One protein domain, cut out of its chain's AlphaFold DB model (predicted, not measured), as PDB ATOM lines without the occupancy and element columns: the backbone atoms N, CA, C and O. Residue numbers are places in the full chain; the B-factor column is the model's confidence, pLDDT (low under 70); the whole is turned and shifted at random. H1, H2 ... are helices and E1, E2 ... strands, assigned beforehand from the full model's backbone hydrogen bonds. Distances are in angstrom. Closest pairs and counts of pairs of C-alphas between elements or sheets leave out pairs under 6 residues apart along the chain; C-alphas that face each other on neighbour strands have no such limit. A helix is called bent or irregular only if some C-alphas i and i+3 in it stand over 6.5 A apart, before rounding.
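What this domain is: This is residues 400 to 495 of the 742 residues of an uncharacterized protein of Coleophoma crateriformis (UniProt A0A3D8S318). What is the main picture? A strongly twisted sheet of three strands makes one side of this domain, and four short helices gather at and over its E3 side: H1 packs beside E3, H2 and H3 each pack on H1, and H4 lies over E2 and E3. From H2 the long stretch of residues 451 to 472 loops back to H3. What is it made of? The printed part has 96 residues with E1, E2, E3, H1, H2, H3 and H4 in chain order, class mixed; the sheet runs E1, E2, E3, antiparallel throughout, as a meander, each strand the antiparallel neighbour of the one before. It is compact, with a radius of gyration of the C-alphas of 12.1 A, and rounded, spanning 31 by 30 by 22 A.

Where its parts are: Where are the strands? E1 is residues 400 to 404, 13.0 A, beginning at C-alpha 400 (60.760, 42.272, -47.665). E2 is residues 407 to 414, 22.2 A, and E3 residues 417 to 422, 17.1 A. Where are the helices? H1 is residues 430 to 436, 10.0 A; H2 residues 441 to 450, 14.9 A; H3 residues 473 to 482, 14.1 A. H4, residues 486 to 492, 9.5 A, ends at C-alpha 492 (53.441, 41.447, -39.656); it is irregular, with C-alphas 488 and 491 7.8 A apart.

How they stand to each other: How do the strands pair? Hairpin E1 and E2 has N 402 and O 409 at 2.8 A; hairpin E2 and E3 has N 412 and O 419 at 2.9 A. Which helices are on the sheet? H1 is on it, its closest C-alphas to E3 being Asn 432 and Val 419, 5.2 A; it is over none of the strands, but only just, with 2 of its 7 C-alphas falling on E3. H4 is on it at a height over the sheet of 9.4 A, over E2 and, only just, with 3 C-alphas, over E3; Leu 488 and Thr 414 of E2 have the closest C-alphas, 6.7 A. How do the helices meet? H1 and H2, a helical hairpin, touch at C-alphas 431 and 448, 6.4 A, at a shallow tilt of 34.5 degrees, only just short of steep. H1 and H3 touch at C-alphas 430 and 476, 6.0 A, the same way at a shallow tilt of 30 degrees. H3 and H4 only just touch, with 3 pairs of C-alphas within 8 A, and only at the corner, closest at C-alphas 480 and 486, 4.7 A. Are the helix backbones bonded through? In H2 and H3 every O i to N i+4 pair is within hydrogen-bond range; H1 has 2 of 3, and H4 1 of 3 beside 3 of 4 O i to N i+3 pairs.

The domain as a whole: How far does it reach? The C-alphas farthest apart, of Ser 442 and Asp 495, are 35.4 A apart, and the printed part has no cut. Which link is long, and where is confidence low? The link H2 to H3 is long, 22 residues, with residues 458 to 459 pairing antiparallel with 468 to 469. Mean pLDDT of the printed part is 77.9; residue 405, residues 414 to 416, residues 452 to 465 and residue 495 are under 70.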
ATOM      1  N   ARG A 400      59.640  41.519 -47.082       76.81
ATOM      2  CA  ARG A 400      60.760  42.272 -47.665       76.81
ATOM      3  C   ARG A 400      61.025  43.557 -46.887       76.81
ATOM      4  O   ARG A 400      60.089  44.233 -46.471       76.81
ATOM      5  N   VAL A 401      62.290  43.959 -46.743       77.44
ATOM      6  CA  VAL A 401      62.653  45.239 -46.102       77.44
ATOM      7  C   VAL A 401      62.862  46.333 -47.153       77.44
ATOM      8  O   VAL A 401      63.880  46.376 -47.841       77.44
ATOM      9  N   LEU A 402      61.914  47.267 -47.246       75.44
ATOM     10  CA  LEU A 402      62.027  48.481 -48.056       75.44
ATOM     11  C   LEU A 402      62.707  49.610 -47.268       75.44
ATOM     12  O   LEU A 402      62.508  49.755 -46.062       75.44
ATOM     13  N   LYS A 403      63.436  50.489 -47.965       76.62
ATOM     14  CA  LYS A 403      63.981  51.742 -47.412       76.62
ATOM     15  C   LYS A 403      63.529  52.923 -48.273       76.62
ATOM     16  O   LYS A 403      63.728  52.914 -49.483       76.62
ATOM     17  N   SER A 404      62.896  53.931 -47.669       71.69
ATOM     18  CA  SER A 404      62.401  55.122 -48.378       71.69
ATOM     19  C   SER A 404      62.280  56.328 -47.444       71.69
ATOM     20  O   SER A 404      61.845  56.192 -46.301       71.69
ATOM     21  N   SER A 405      62.661  57.516 -47.924       67.62
ATOM     22  CA  SER A 405      62.587  58.782 -47.169       67.62
ATOM     23  C   SER A 405      63.210  58.711 -45.761       67.62
ATOM     24  O   SER A 405      62.636  59.208 -44.797       67.62
ATOM     25  N   GLY A 406      64.361  58.040 -45.632       72.44
ATOM     26  CA  GLY A 406      65.074  57.862 -44.358       72.44
ATOM     27  C   GLY A 406      64.463  56.838 -43.391       72.44
ATOM     28  O   GLY A 406      65.049  56.588 -42.344       72.44
ATOM     29  N   LYS A 407      63.326  56.213 -43.727       77.56
ATOM     30  CA  LYS A 407      62.668  55.187 -42.903       77.56
ATOM     31  C   LYS A 407      62.729  53.805 -43.559       77.56
ATOM     32  O   LYS A 407      62.786  53.689 -44.786       77.56
ATOM     33  N   ALA A 408      62.700  52.764 -42.731       79.25
ATOM     34  CA  ALA A 408      62.605  51.371 -43.158       79.25
ATOM     35  C   ALA A 408      61.188  50.821 -42.930       79.25
ATOM     36  O   ALA A 408      60.499  51.224 -41.989       79.25
ATOM     37  N   TYR A 409      60.760  49.909 -43.800       85.06
ATOM     38  CA  TYR A 409      59.422  49.326 -43.799       85.06
ATOM     39  C   TYR A 409      59.500  47.830 -44.104       85.06
ATOM     40  O   TYR A 409      60.198  47.437 -45.036       85.06
ATOM     41  N   TYR A 410      58.739  47.020 -43.379       84.31
ATOM     42  CA  TYR A 410      58.385  45.674 -43.811       84.31
ATOM     43  C   TYR A 410      57.322  45.766 -44.913       84.31
ATOM     44  O   TYR A 410      56.383  46.556 -44.810       84.31
ATOM     45  N   LEU A 411      57.477  44.973 -45.967       82.81
ATOM     46  CA  LEU A 411      56.533  44.766 -47.060       82.81
ATOM     47  C   LEU A 411      56.142  43.289 -47.043       82.81
ATOM     48  O   LEU A 411      56.963  42.447 -47.392       82.81
ATOM     49  N   LEU A 412      54.903  42.991 -46.661       79.94
ATOM     50  CA  LEU A 412      54.322  41.659 -46.808       79.94
ATOM     51  C   LEU A 412      53.524  41.622 -48.109       79.94
ATOM     52  O   LEU A 412      52.560  42.377 -48.270       79.94
ATOM     53  N   GLU A 413      53.913  40.749 -49.033       74.56
ATOM     54  CA  GLU A 413      53.175  40.499 -50.273       74.56
ATOM     55  C   GLU A 413      52.170  39.355 -50.048       74.56
ATOM     56  O   GLU A 413      52.544  38.250 -49.673       74.56
ATOM     57  N   THR A 414      50.872  39.614 -50.255       69.62
ATOM     58  CA  THR A 414      49.802  38.604 -50.132       69.62
ATOM     59  C   THR A 414      49.132  38.359 -51.485       69.62
ATOM     60  O   THR A 414      49.143  39.223 -52.365       69.62
ATOM     61  N   MET A 415      48.424  37.233 -51.620       66.75
ATOM     62  CA  MET A 415      47.635  36.892 -52.819       66.75
ATOM     63  C   MET A 415      46.573  37.943 -53.211       66.75
ATOM     64  O   MET A 415      46.094  37.930 -54.344       66.75
ATOM     65  N   LYS A 416      46.196  38.855 -52.302       66.75
ATOM     66  CA  LYS A 416      45.239  39.953 -52.545       66.75
ATOM     67  C   LYS A 416      45.910  41.334 -52.695       66.75
ATOM     68  O   LYS A 416      45.212  42.331 -52.869       66.75
ATOM     69  N   GLY A 417      47.241  41.414 -52.623       76.31
ATOM     70  CA  GLY A 417      48.026  42.656 -52.639       76.31
ATOM     71  C   GLY A 417      48.992  42.769 -51.453       76.31
ATOM     72  O   GLY A 417      49.052  41.890 -50.600       76.31
ATOM     73  N   SER A 418      49.754  43.860 -51.381       83.38
ATOM     74  CA  SER A 418      50.824  44.046 -50.387       83.38
ATOM     75  C   SER A 418      50.467  45.009 -49.244       83.38
ATOM     76  O   SER A 418      50.019  46.124 -49.529       83.38
ATOM     77  N   VAL A 419      50.764  44.670 -47.984       86.88
ATOM     78  CA  VAL A 419      50.765  45.627 -46.852       86.88
ATOM     79  C   VAL A 419      52.183  46.088 -46.554       86.88
ATOM     80  O   VAL A 419      53.140  45.334 -46.705       86.88
ATOM     81  N   THR A 420      52.309  47.338 -46.112       88.75
ATOM     82  CA  THR A 420      53.551  47.862 -45.547       88.75
ATOM     83  C   THR A 420      53.366  48.233 -44.076       88.75
ATOM     84  O   THR A 420      52.361  48.840 -43.701       88.75
ATOM     85  N   GLN A 421      54.347  47.866 -43.254       89.44
ATOM     86  CA  GLN A 421      54.483  48.231 -41.841       89.44
ATOM     87  C   GLN A 421      55.781  49.019 -41.669       89.44
ATOM     88  O   GLN A 421      56.797  48.689 -42.271       89.44
ATOM     89  N   ARG A 422      55.770  50.082 -40.869       87.75
ATOM     90  CA  ARG A 422      56.917  50.972 -40.673       87.75
ATOM     91  C   ARG A 422      57.737  50.514 -39.467       87.75
ATOM     92  O   ARG A 422      57.219  50.464 -38.361       87.75
ATOM     93  N   ILE A 423      59.016  50.196 -39.670       84.81
ATOM     94  CA  ILE A 423      59.845  49.512 -38.654       84.81
ATOM     95  C   ILE A 423      60.132  50.415 -37.440       84.81
ATOM     96  O   ILE A 423      60.306  49.921 -36.334       84.81
ATOM     97  N   SER A 424      60.139  51.742 -37.615       81.62
ATOM     98  CA  SER A 424      60.456  52.698 -36.538       81.62
ATOM     99  C   SER A 424      59.403  52.809 -35.432       81.62
ATOM    100  O   SER A 424      59.689  53.388 -34.392       81.62
ATOM    101  N   ASP A 425      58.172  52.364 -35.685       82.31
ATOM    102  CA  ASP A 425      57.017  52.604 -34.804       82.31
ATOM    103  C   ASP A 425      55.899  51.547 -34.937       82.31
ATOM    104  O   ASP A 425      54.863  51.651 -34.285       82.31
ATOM    105  N   ASN A 426      56.097  50.520 -35.769       85.38
ATOM    106  CA  ASN A 426      55.148  49.450 -36.087       85.38
ATOM    107  C   ASN A 426      53.808  49.901 -36.703       85.38
ATOM    108  O   ASN A 426      52.871  49.106 -36.775       85.38
ATOM    109  N   TRP A 427      53.708  51.134 -37.216       89.06
ATOM    110  CA  TRP A 427      52.499  51.618 -37.896       89.06
ATOM    111  C   TRP A 427      52.221  50.848 -39.189       89.06
ATOM    112  O   TRP A 427      53.145  50.516 -39.931       89.06
ATOM    113  N   TRP A 428      50.947  50.610 -39.497       89.81
ATOM    114  CA  TRP A 428      50.504  49.876 -40.688       89.81
ATOM    115  C   TRP A 428      49.910  50.829 -41.735       89.81
ATOM    116  O   TRP A 428      49.205  51.785 -41.402       89.81
ATOM    117  N   ASN A 429      50.150  50.569 -43.022       90.81
ATOM    118  CA  ASN A 429      49.511  51.304 -44.115       90.81
ATOM    119  C   ASN A 429      48.043  50.862 -44.251       90.81
ATOM    120  O   ASN A 429      47.719  49.919 -44.978       90.81
ATOM    121  N   ALA A 430      47.143  51.558 -43.554       89.38
ATOM    122  CA  ALA A 430      45.707  51.289 -43.558       89.38
ATOM    123  C   ALA A 430      45.091  51.339 -44.966       89.38
ATOM    124  O   ALA A 430      44.207  50.547 -45.291       89.38
ATOM    125  N   SER A 431      45.599  52.210 -45.846       88.69
ATOM    126  CA  SER A 431      45.178  52.225 -47.253       88.69
ATOM    127  C   SER A 431      45.543  50.949 -48.015       88.69
ATOM    128  O   SER A 431      44.900  50.669 -49.020       88.69
ATOM    129  N   ASN A 432      46.539  50.173 -47.582       90.69
ATOM    130  CA  ASN A 432      46.861  48.875 -48.180       90.69
ATOM    131  C   ASN A 432      45.994  47.742 -47.619       90.69
ATOM    132  O   ASN A 432      45.487  46.945 -48.406       90.69
ATOM    133  N   ILE A 433      45.743  47.726 -46.304       89.75
ATOM    134  CA  ILE A 433      44.809  46.782 -45.652       89.75
ATOM    135  C   ILE A 433      43.446  46.822 -46.360       89.75
ATOM    136  O   ILE A 433      42.918  45.792 -46.776       89.75
ATOM    137  N   LEU A 434      42.924  48.031 -46.584       89.50
ATOM    138  CA  LEU A 434      41.618  48.247 -47.208       89.50
ATOM    139  C   LEU A 434      41.566  47.852 -48.695       89.50
ATOM    140  O   LEU A 434      40.529  47.387 -49.164       89.50
ATOM    141  N   LYS A 435      42.674  47.974 -49.443       86.62
ATOM    142  CA  LYS A 435      42.762  47.446 -50.823       86.62
ATOM    143  C   LYS A 435      42.691  45.913 -50.828       86.62
ATOM    144  O   LYS A 435      42.020  45.340 -51.679       86.62
ATOM    145  N   ILE A 436      43.354  45.261 -49.869       86.06
ATOM    146  CA  ILE A 436      43.428  43.796 -49.724       86.06
ATOM    147  C   ILE A 436      42.093  43.180 -49.292       86.06
ATOM    148  O   ILE A 436      41.761  42.073 -49.715       86.06
ATOM    149  N   SER A 437      41.273  43.916 -48.540       85.56
ATOM    150  CA  SER A 437      39.871  43.562 -48.289       85.56
ATOM    151  C   SER A 437      38.914  43.945 -49.430       85.56
ATOM    152  O   SER A 437      37.701  43.828 -49.281       85.56
ATOM    153  N   GLY A 438      39.430  44.417 -50.570       83.31
ATOM    154  CA  GLY A 438      38.655  44.724 -51.773       83.31
ATOM    155  C   GLY A 438      37.988  46.105 -51.808       83.31
ATOM    156  O   GLY A 438      37.284  46.404 -52.777       83.31
ATOM    157  N   LEU A 439      38.197  46.978 -50.812       84.31
ATOM    158  CA  LEU A 439      37.643  48.333 -50.848       84.31
ATOM    159  C   LEU A 439      38.409  49.197 -51.857       84.31
ATOM    160  O   LEU A 439      39.634  49.319 -51.837       84.31
ATOM    161  N   THR A 440      37.655  49.853 -52.737       83.06
ATOM    162  CA  THR A 440      38.178  50.725 -53.795       83.06
ATOM    163  C   THR A 440      37.363  52.020 -53.893       83.06
ATOM    164  O   THR A 440      36.327  52.177 -53.241       83.06
ATOM    165  N   GLY A 441      37.849  52.982 -54.685       81.25
ATOM    166  CA  GLY A 441      37.108  54.202 -55.023       81.25
ATOM    167  C   GLY A 441      36.646  55.018 -53.809       81.25
ATOM    168  O   GLY A 441      37.423  55.295 -52.895       81.25
ATOM    169  N   SER A 442      35.373  55.414 -53.813       76.69
ATOM    170  CA  SER A 442      34.755  56.233 -52.763       76.69
ATOM    171  C   SER A 442      34.618  55.509 -51.419       76.69
ATOM    172  O   SER A 442      34.732  56.156 -50.382       76.69
ATOM    173  N   ALA A 443      34.437  54.183 -51.407       79.25
ATOM    174  CA  ALA A 443      34.389  53.400 -50.169       79.25
ATOM    175  C   ALA A 443      35.750  53.421 -49.453       79.25
ATOM    176  O   ALA A 443      35.824  53.754 -48.273       79.25
ATOM    177  N   LEU A 444      36.835  53.186 -50.203       83.69
ATOM    178  CA  LEU A 444      38.207  53.328 -49.704       83.69
ATOM    179  C   LEU A 444      38.478  54.753 -49.191       83.69
ATOM    180  O   LEU A 444      39.091  54.919 -48.140       83.69
ATOM    181  N   GLN A 445      38.012  55.786 -49.902       78.25
ATOM    182  CA  GLN A 445      38.170  57.183 -49.474       78.25
ATOM    183  C   GLN A 445      37.390  57.519 -48.196       78.25
ATOM    184  O   GLN A 445      37.910  58.264 -47.369       78.25
ATOM    185  N   LYS A 446      36.181  56.973 -48.009       83.56
ATOM    186  CA  LYS A 446      35.392  57.163 -46.784       83.56
ATOM    187  C   LYS A 446      36.094  56.520 -45.586       83.56
ATOM    188  O   LYS A 446      36.346  57.197 -44.595       83.56
ATOM    189  N   GLU A 447      36.487  55.255 -45.709       82.25
ATOM    190  CA  GLU A 447      37.112  54.516 -44.607       82.25
ATOM    191  C   GLU A 447      38.501  55.086 -44.250       82.25
ATOM    192  O   GLU A 447      38.809  55.307 -43.083       82.25
ATOM    193  N   THR A 448      39.315  55.464 -45.248       81.94
ATOM    194  CA  THR A 448      40.612  56.145 -45.019       81.94
ATOM    195  C   THR A 448      40.505  57.606 -44.570       81.94
ATOM    196  O   THR A 448      41.537  58.200 -44.246       81.94
ATOM    197  N   ALA A 449      39.306  58.199 -44.552       79.12
ATOM    198  CA  ALA A 449      39.057  59.509 -43.951       79.12
ATOM    199  C   ALA A 449      38.722  59.395 -42.456       79.12
ATOM    200  O   ALA A 449      39.223  60.206 -41.682       79.12
ATOM    201  N   LEU A 450      37.959  58.368 -42.052       78.44
ATOM    202  CA  LEU A 450      37.660  58.065 -40.642       78.44
ATOM    203  C   LEU A 450      38.924  57.731 -39.826       78.44
ATOM    204  O   LEU A 450      38.961  57.942 -38.623       78.44
ATOM    205  N   LEU A 451      39.969  57.233 -40.492       75.50
ATOM    206  CA  LEU A 451      41.224  56.792 -39.872       75.50
ATOM    207  C   LEU A 451      42.302  57.885 -39.735       75.50
ATOM    208  O   LEU A 451      43.432  57.555 -39.393       75.50
ATOM    209  N   ARG A 452      42.010  59.157 -40.045       67.50
ATOM    210  CA  ARG A 452      43.013  60.242 -40.024       67.50
ATOM    211  C   ARG A 452      43.168  60.854 -38.633       67.50
ATOM    212  O   ARG A 452      42.403  61.747 -38.265       67.50
ATOM    213  N   VAL A 453      44.210  60.469 -37.909       56.16
ATOM    214  CA  VAL A 453      44.591  61.059 -36.620       56.16
ATOM    215  C   VAL A 453      45.518  62.261 -36.866       56.16
ATOM    216  O   VAL A 453      46.733  62.245 -36.672       56.16
ATOM    217  N   GLY A 454      44.916  63.358 -37.330       54.34
ATOM    218  CA  GLY A 454      45.590  64.650 -37.488       54.34
ATOM    219  C   GLY A 454      46.369  64.838 -38.800       54.34
ATOM    220  O   GLY A 454      46.043  64.277 -39.846       54.34
ATOM    221  N   LYS A 455      47.359  65.743 -38.780       45.28
ATOM    222  CA  LYS A 455      47.993  66.303 -39.996       45.28
ATOM    223  C   LYS A 455      49.214  65.532 -40.520       45.28
ATOM    224  O   LYS A 455      49.629  65.784 -41.648       45.28
ATOM    225  N   ASN A 456      49.792  64.620 -39.737       44.28
ATOM    226  CA  ASN A 456      51.168  64.141 -39.955       44.28
ATOM    227  C   ASN A 456      51.276  62.759 -40.640       44.28
ATOM    228  O   ASN A 456      52.382  62.270 -40.864       44.28
ATOM    229  N   GLU A 457      50.154  62.116 -40.977       56.81
ATOM    230  CA  GLU A 457      50.115  60.673 -41.284       56.81
ATOM    231  C   GLU A 457      50.130  60.311 -42.783       56.81
ATOM    232  O   GLU A 457      50.305  59.144 -43.142       56.81
ATOM    233  N   ILE A 458      49.959  61.288 -43.682       56.72
ATOM    234  CA  ILE A 458      49.903  61.047 -45.134       56.72
ATOM    235  C   ILE A 458      51.317  61.124 -45.729       56.72
ATOM    236  O   ILE A 458      51.786  62.190 -46.133       56.72
ATOM    237  N   GLN A 459      52.012  59.985 -45.809       57.00
ATOM    238  CA  GLN A 459      53.343  59.922 -46.422       57.00
ATOM    239  C   GLN A 459      53.263  59.841 -47.957       57.00
ATOM    240  O   GLN A 459      52.949  58.800 -48.536       57.00
ATOM    241  N   PHE A 460      53.636  60.930 -48.634       50.88
ATOM    242  CA  PHE A 460      53.829  60.983 -50.089       50.88
ATOM    243  C   PHE A 460      55.221  60.458 -50.495       50.88
ATOM    244  O   PHE A 460      56.061  61.197 -51.005       50.88
ATOM    245  N   ALA A 461      55.479  59.174 -50.241       47.91
ATOM    246  CA  ALA A 461      56.706  58.501 -50.669       47.91
ATOM    247  C   ALA A 461      56.669  58.129 -52.166       47.91
ATOM    248  O   ALA A 461      55.608  57.863 -52.736       47.91
ATOM    249  N   SER A 462      57.839  58.057 -52.805       41.78
ATOM    250  CA  SER A 462      57.989  57.706 -54.223       41.78
ATOM    251  C   SER A 462      57.892  56.190 -54.465       41.78
ATOM    252  O   SER A 462      58.875  55.547 -54.828       41.78
ATOM    253  N   GLY A 463      56.707  55.609 -54.254       53.56
ATOM    254  CA  GLY A 463      56.427  54.199 -54.543       53.56
ATOM    255  C   GLY A 463      55.008  53.770 -54.157       53.56
ATOM    256  O   GLY A 463      54.495  54.177 -53.115       53.56
ATOM    257  N   ASN A 464      54.388  52.912 -54.978       61.06
ATOM    258  CA  ASN A 464      52.982  52.484 -54.845       61.06
ATOM    259  C   ASN A 464      52.645  51.808 -53.500       61.06
ATOM    260  O   ASN A 464      51.484  51.798 -53.095       61.06
ATOM    261  N   TYR A 465      53.644  51.224 -52.836       67.75
ATOM    262  CA  TYR A 465      53.473  50.419 -51.623       67.75
ATOM    263  C   TYR A 465      53.526  51.233 -50.324       67.75
ATOM    264  O   TYR A 465      53.007  50.786 -49.305       67.75
ATOM    265  N   ILE A 466      54.152  52.415 -50.345       76.38
ATOM    266  CA  ILE A 466      54.431  53.231 -49.145       76.38
ATOM    267  C   ILE A 466      53.474  54.438 -49.057       76.38
ATOM    268  O   ILE A 466      53.250  54.985 -47.979       76.38
ATOM    269  N   CYS A 467      52.850  54.839 -50.170       74.56
ATOM    270  CA  CYS A 467      51.847  55.900 -50.170       74.56
ATOM    271  C   CYS A 467      50.488  55.432 -49.601       74.56
ATOM    272  O   CYS A 467      50.027  54.316 -49.858       74.56
ATOM    273  N   GLY A 468      49.835  56.302 -48.824       82.81
ATOM    274  CA  GLY A 468      48.537  56.028 -48.199       82.81
ATOM    275  C   GLY A 468      48.306  56.801 -46.899       82.81
ATOM    276  O   GLY A 468      49.184  57.527 -46.432       82.81
ATOM    277  N   THR A 469      47.119  56.615 -46.316       86.81
ATOM    278  CA  THR A 469      46.875  56.844 -44.884       86.81
ATOM    279  C   THR A 469      47.547  55.715 -44.103       86.81
ATOM    280  O   THR A 469      47.266  54.538 -44.356       86.81
ATOM    281  N   TRP A 470      48.407  56.077 -43.157       87.56
ATOM    282  CA  TRP A 470      48.989  55.168 -42.169       87.56
ATOM    283  C   TRP A 470      48.183  55.221 -40.871       87.56
ATOM    284  O   TRP A 470      47.578  56.247 -40.586       87.56
ATOM    285  N   ALA A 471      48.182  54.137 -40.097       87.38
ATOM    286  CA  ALA A 471      47.534  54.069 -38.789       87.38
ATOM    287  C   ALA A 471      48.473  53.438 -37.740       87.38
ATOM    288  O   ALA A 471      49.250  52.537 -38.090       87.38
ATOM    289  N   PRO A 472      48.388  53.842 -36.457       88.06
ATOM    290  CA  PRO A 472      49.060  53.156 -35.353       88.06
ATOM    291  C   PRO A 472      48.696  51.667 -35.291       88.06
ATOM    292  O   PRO A 472      47.568  51.297 -35.621       88.06
ATOM    293  N   PHE A 473      49.618  50.819 -34.816       84.44
ATOM    294  CA  PHE A 473      49.485  49.352 -34.817       84.44
ATOM    295  C   PHE A 473      48.110  48.852 -34.328       84.44
ATOM    296  O   PHE A 473      47.411  48.184 -35.084       84.44
ATOM    297  N   ARG A 474      47.656  49.278 -33.132       81.19
ATOM    298  CA  ARG A 474      46.308  48.985 -32.583       81.19
ATOM    299  C   ARG A 474      45.178  49.246 -33.593       81.19
ATOM    300  O   ARG A 474      44.354  48.365 -33.834       81.19
ATOM    301  N   LYS A 475      45.140  50.440 -34.204       84.25
ATOM    302  CA  LYS A 475      44.089  50.830 -35.165       84.25
ATOM    303  C   LYS A 475      44.248  50.090 -36.505       84.25
ATOM    304  O   LYS A 475      43.244  49.738 -37.117       84.25
ATOM    305  N   GLY A 476      45.475  49.750 -36.913       86.69
ATOM    306  CA  GLY A 476      45.753  48.864 -38.052       86.69
ATOM    307  C   GLY A 476      45.241  47.429 -37.858       86.69
ATOM    308  O   GLY A 476      44.611  46.882 -38.764       86.69
ATOM    309  N   VAL A 477      45.439  46.843 -36.673       84.94
ATOM    310  CA  VAL A 477      44.958  45.493 -36.332       84.94
ATOM    311  C   VAL A 477      43.431  45.472 -36.162       84.94
ATOM    312  O   VAL A 477      42.791  44.629 -36.791       84.94
ATOM    313  N   LYS A 478      42.823  46.437 -35.438       84.38
ATOM    314  CA  LYS A 478      41.349  46.609 -35.390       84.38
ATOM    315  C   LYS A 478      40.757  46.668 -36.810       84.38
ATOM    316  O   LYS A 478      39.766  46.002 -37.099       84.38
ATOM    317  N   LEU A 479      41.385  47.415 -37.726       87.62
ATOM    318  CA  LEU A 479      40.935  47.541 -39.117       87.62
ATOM    319  C   LEU A 479      41.070  46.234 -39.917       87.62
ATOM    320  O   LEU A 479      40.154  45.863 -40.650       87.62
ATOM    321  N   ALA A 480      42.191  45.524 -39.778       86.69
ATOM    322  CA  ALA A 480      42.405  44.239 -40.440       86.69
ATOM    323  C   ALA A 480      41.432  43.155 -39.942       86.69
ATOM    324  O   ALA A 480      40.997  42.316 -40.735       86.69
ATOM    325  N   LEU A 481      41.048  43.203 -38.661       86.12
ATOM    326  CA  LEU A 481      40.005  42.355 -38.082       86.12
ATOM    327  C   LEU A 481      38.617  42.718 -38.640       86.12
ATOM    328  O   LEU A 481      37.946  41.855 -39.201       86.12
ATOM    329  N   LYS A 482      38.227  44.002 -38.574       87.56
ATOM    330  CA  LYS A 482      36.946  44.536 -39.086       87.56
ATOM    331  C   LYS A 482      36.670  44.141 -40.540       87.56
ATOM    332  O   LYS A 482      35.527  43.908 -40.921       87.56
ATOM    333  N   HIS A 483      37.720  44.072 -41.357       86.81
ATOM    334  CA  HIS A 483      37.635  43.734 -42.776       86.81
ATOM    335  C   HIS A 483      37.980  42.271 -43.111       86.81
ATOM    336  O   HIS A 483      38.104  41.938 -44.290       86.81
ATOM    337  N   ASN A 484      38.115  41.405 -42.101       87.75
ATOM    338  CA  ASN A 484      38.436  39.979 -42.217       87.75
ATOM    339  C   ASN A 484      39.647  39.675 -43.127       87.75
ATOM    340  O   ASN A 484      39.583  38.878 -44.066       87.75
ATOM    341  N   VAL A 485      40.758  40.371 -42.868       85.50
ATOM    342  CA  VAL A 485      42.048  40.183 -43.558       85.50
ATOM    343  C   VAL A 485      43.231  39.998 -42.604       85.50
ATOM    344  O   VAL A 485      44.348  39.824 -43.077       85.50
ATOM    345  N   LEU A 486      43.012  39.997 -41.284       86.31
ATOM    346  CA  LEU A 486      44.076  39.858 -40.281       86.31
ATOM    347  C   LEU A 486      44.913  38.577 -40.460       86.31
ATOM    348  O   LEU A 486      46.132  38.639 -40.329       86.31
ATOM    349  N   GLU A 487      44.294  37.457 -40.846       80.62
ATOM    350  CA  GLU A 487      44.992  36.190 -41.123       80.62
ATOM    351  C   GLU A 487      46.061  36.342 -42.218       80.62
ATOM    352  O   GLU A 487      47.177  35.845 -42.090       80.62
ATOM    353  N   LEU A 488      45.745  37.102 -43.275       78.12
ATOM    354  CA  LEU A 488      46.658  37.381 -44.392       78.12
ATOM    355  C   LEU A 488      47.836  38.268 -43.973       78.12
ATOM    356  O   LEU A 488      48.799  38.387 -44.726       78.12
ATOM    357  N   LEU A 489      47.744  38.912 -42.807       84.25
ATOM    358  CA  LEU A 489      48.732  39.834 -42.252       84.25
ATOM    359  C   LEU A 489      49.431  39.270 -41.008       84.25
ATOM    360  O   LEU A 489      50.209  39.986 -40.381       84.25
ATOM    361  N   ALA A 490      49.199  37.996 -40.664       79.69
ATOM    362  CA  ALA A 490      49.696  37.378 -39.432       79.69
ATOM    363  C   ALA A 490      51.233  37.377 -39.297       79.69
ATOM    364  O   ALA A 490      51.763  37.290 -38.192       79.69
ATOM    365  N   LEU A 491      51.949  37.514 -40.416       79.81
ATOM    366  CA  LEU A 491      53.407  37.632 -40.472       79.81
ATOM    367  C   LEU A 491      53.919  39.030 -40.052       79.81
ATOM    368  O   LEU A 491      55.044  39.141 -39.587       79.81
ATOM    369  N   LEU A 492      53.104  40.092 -40.149       80.75
ATOM    370  CA  LEU A 492      53.441  41.447 -39.656       80.75
ATOM    371  C   LEU A 492      53.131  41.643 -38.154       80.75
ATOM    372  O   LEU A 492      53.234  42.757 -37.627       80.75
ATOM    373  N   LEU A 493      52.697  40.585 -37.464       81.81
ATOM    374  CA  LEU A 493      52.455  40.592 -36.024       81.81
ATOM    375  C   LEU A 493      53.769  40.281 -35.285       81.81
ATOM    376  O   LEU A 493      54.450  39.326 -35.660       81.81
ATOM    377  N   PRO A 494      54.135  41.045 -34.238       73.38
ATOM    378  CA  PRO A 494      55.373  40.813 -33.504       73.38
ATOM    379  C   PRO A 494      55.334  39.474 -32.757       73.38
ATOM    380  O   PRO A 494      54.356  39.144 -32.084       73.38
ATOM    381  N   ASP A 495      56.432  38.723 -32.842       60.59
ATOM    382  CA  ASP A 495      56.559  37.405 -32.208       60.59
ATOM    383  C   ASP A 495      56.716  37.487 -30.681       60.59
ATOM    384  O   ASP A 495      56.299  36.578 -29.955       60.59
TER     385      ASP A 495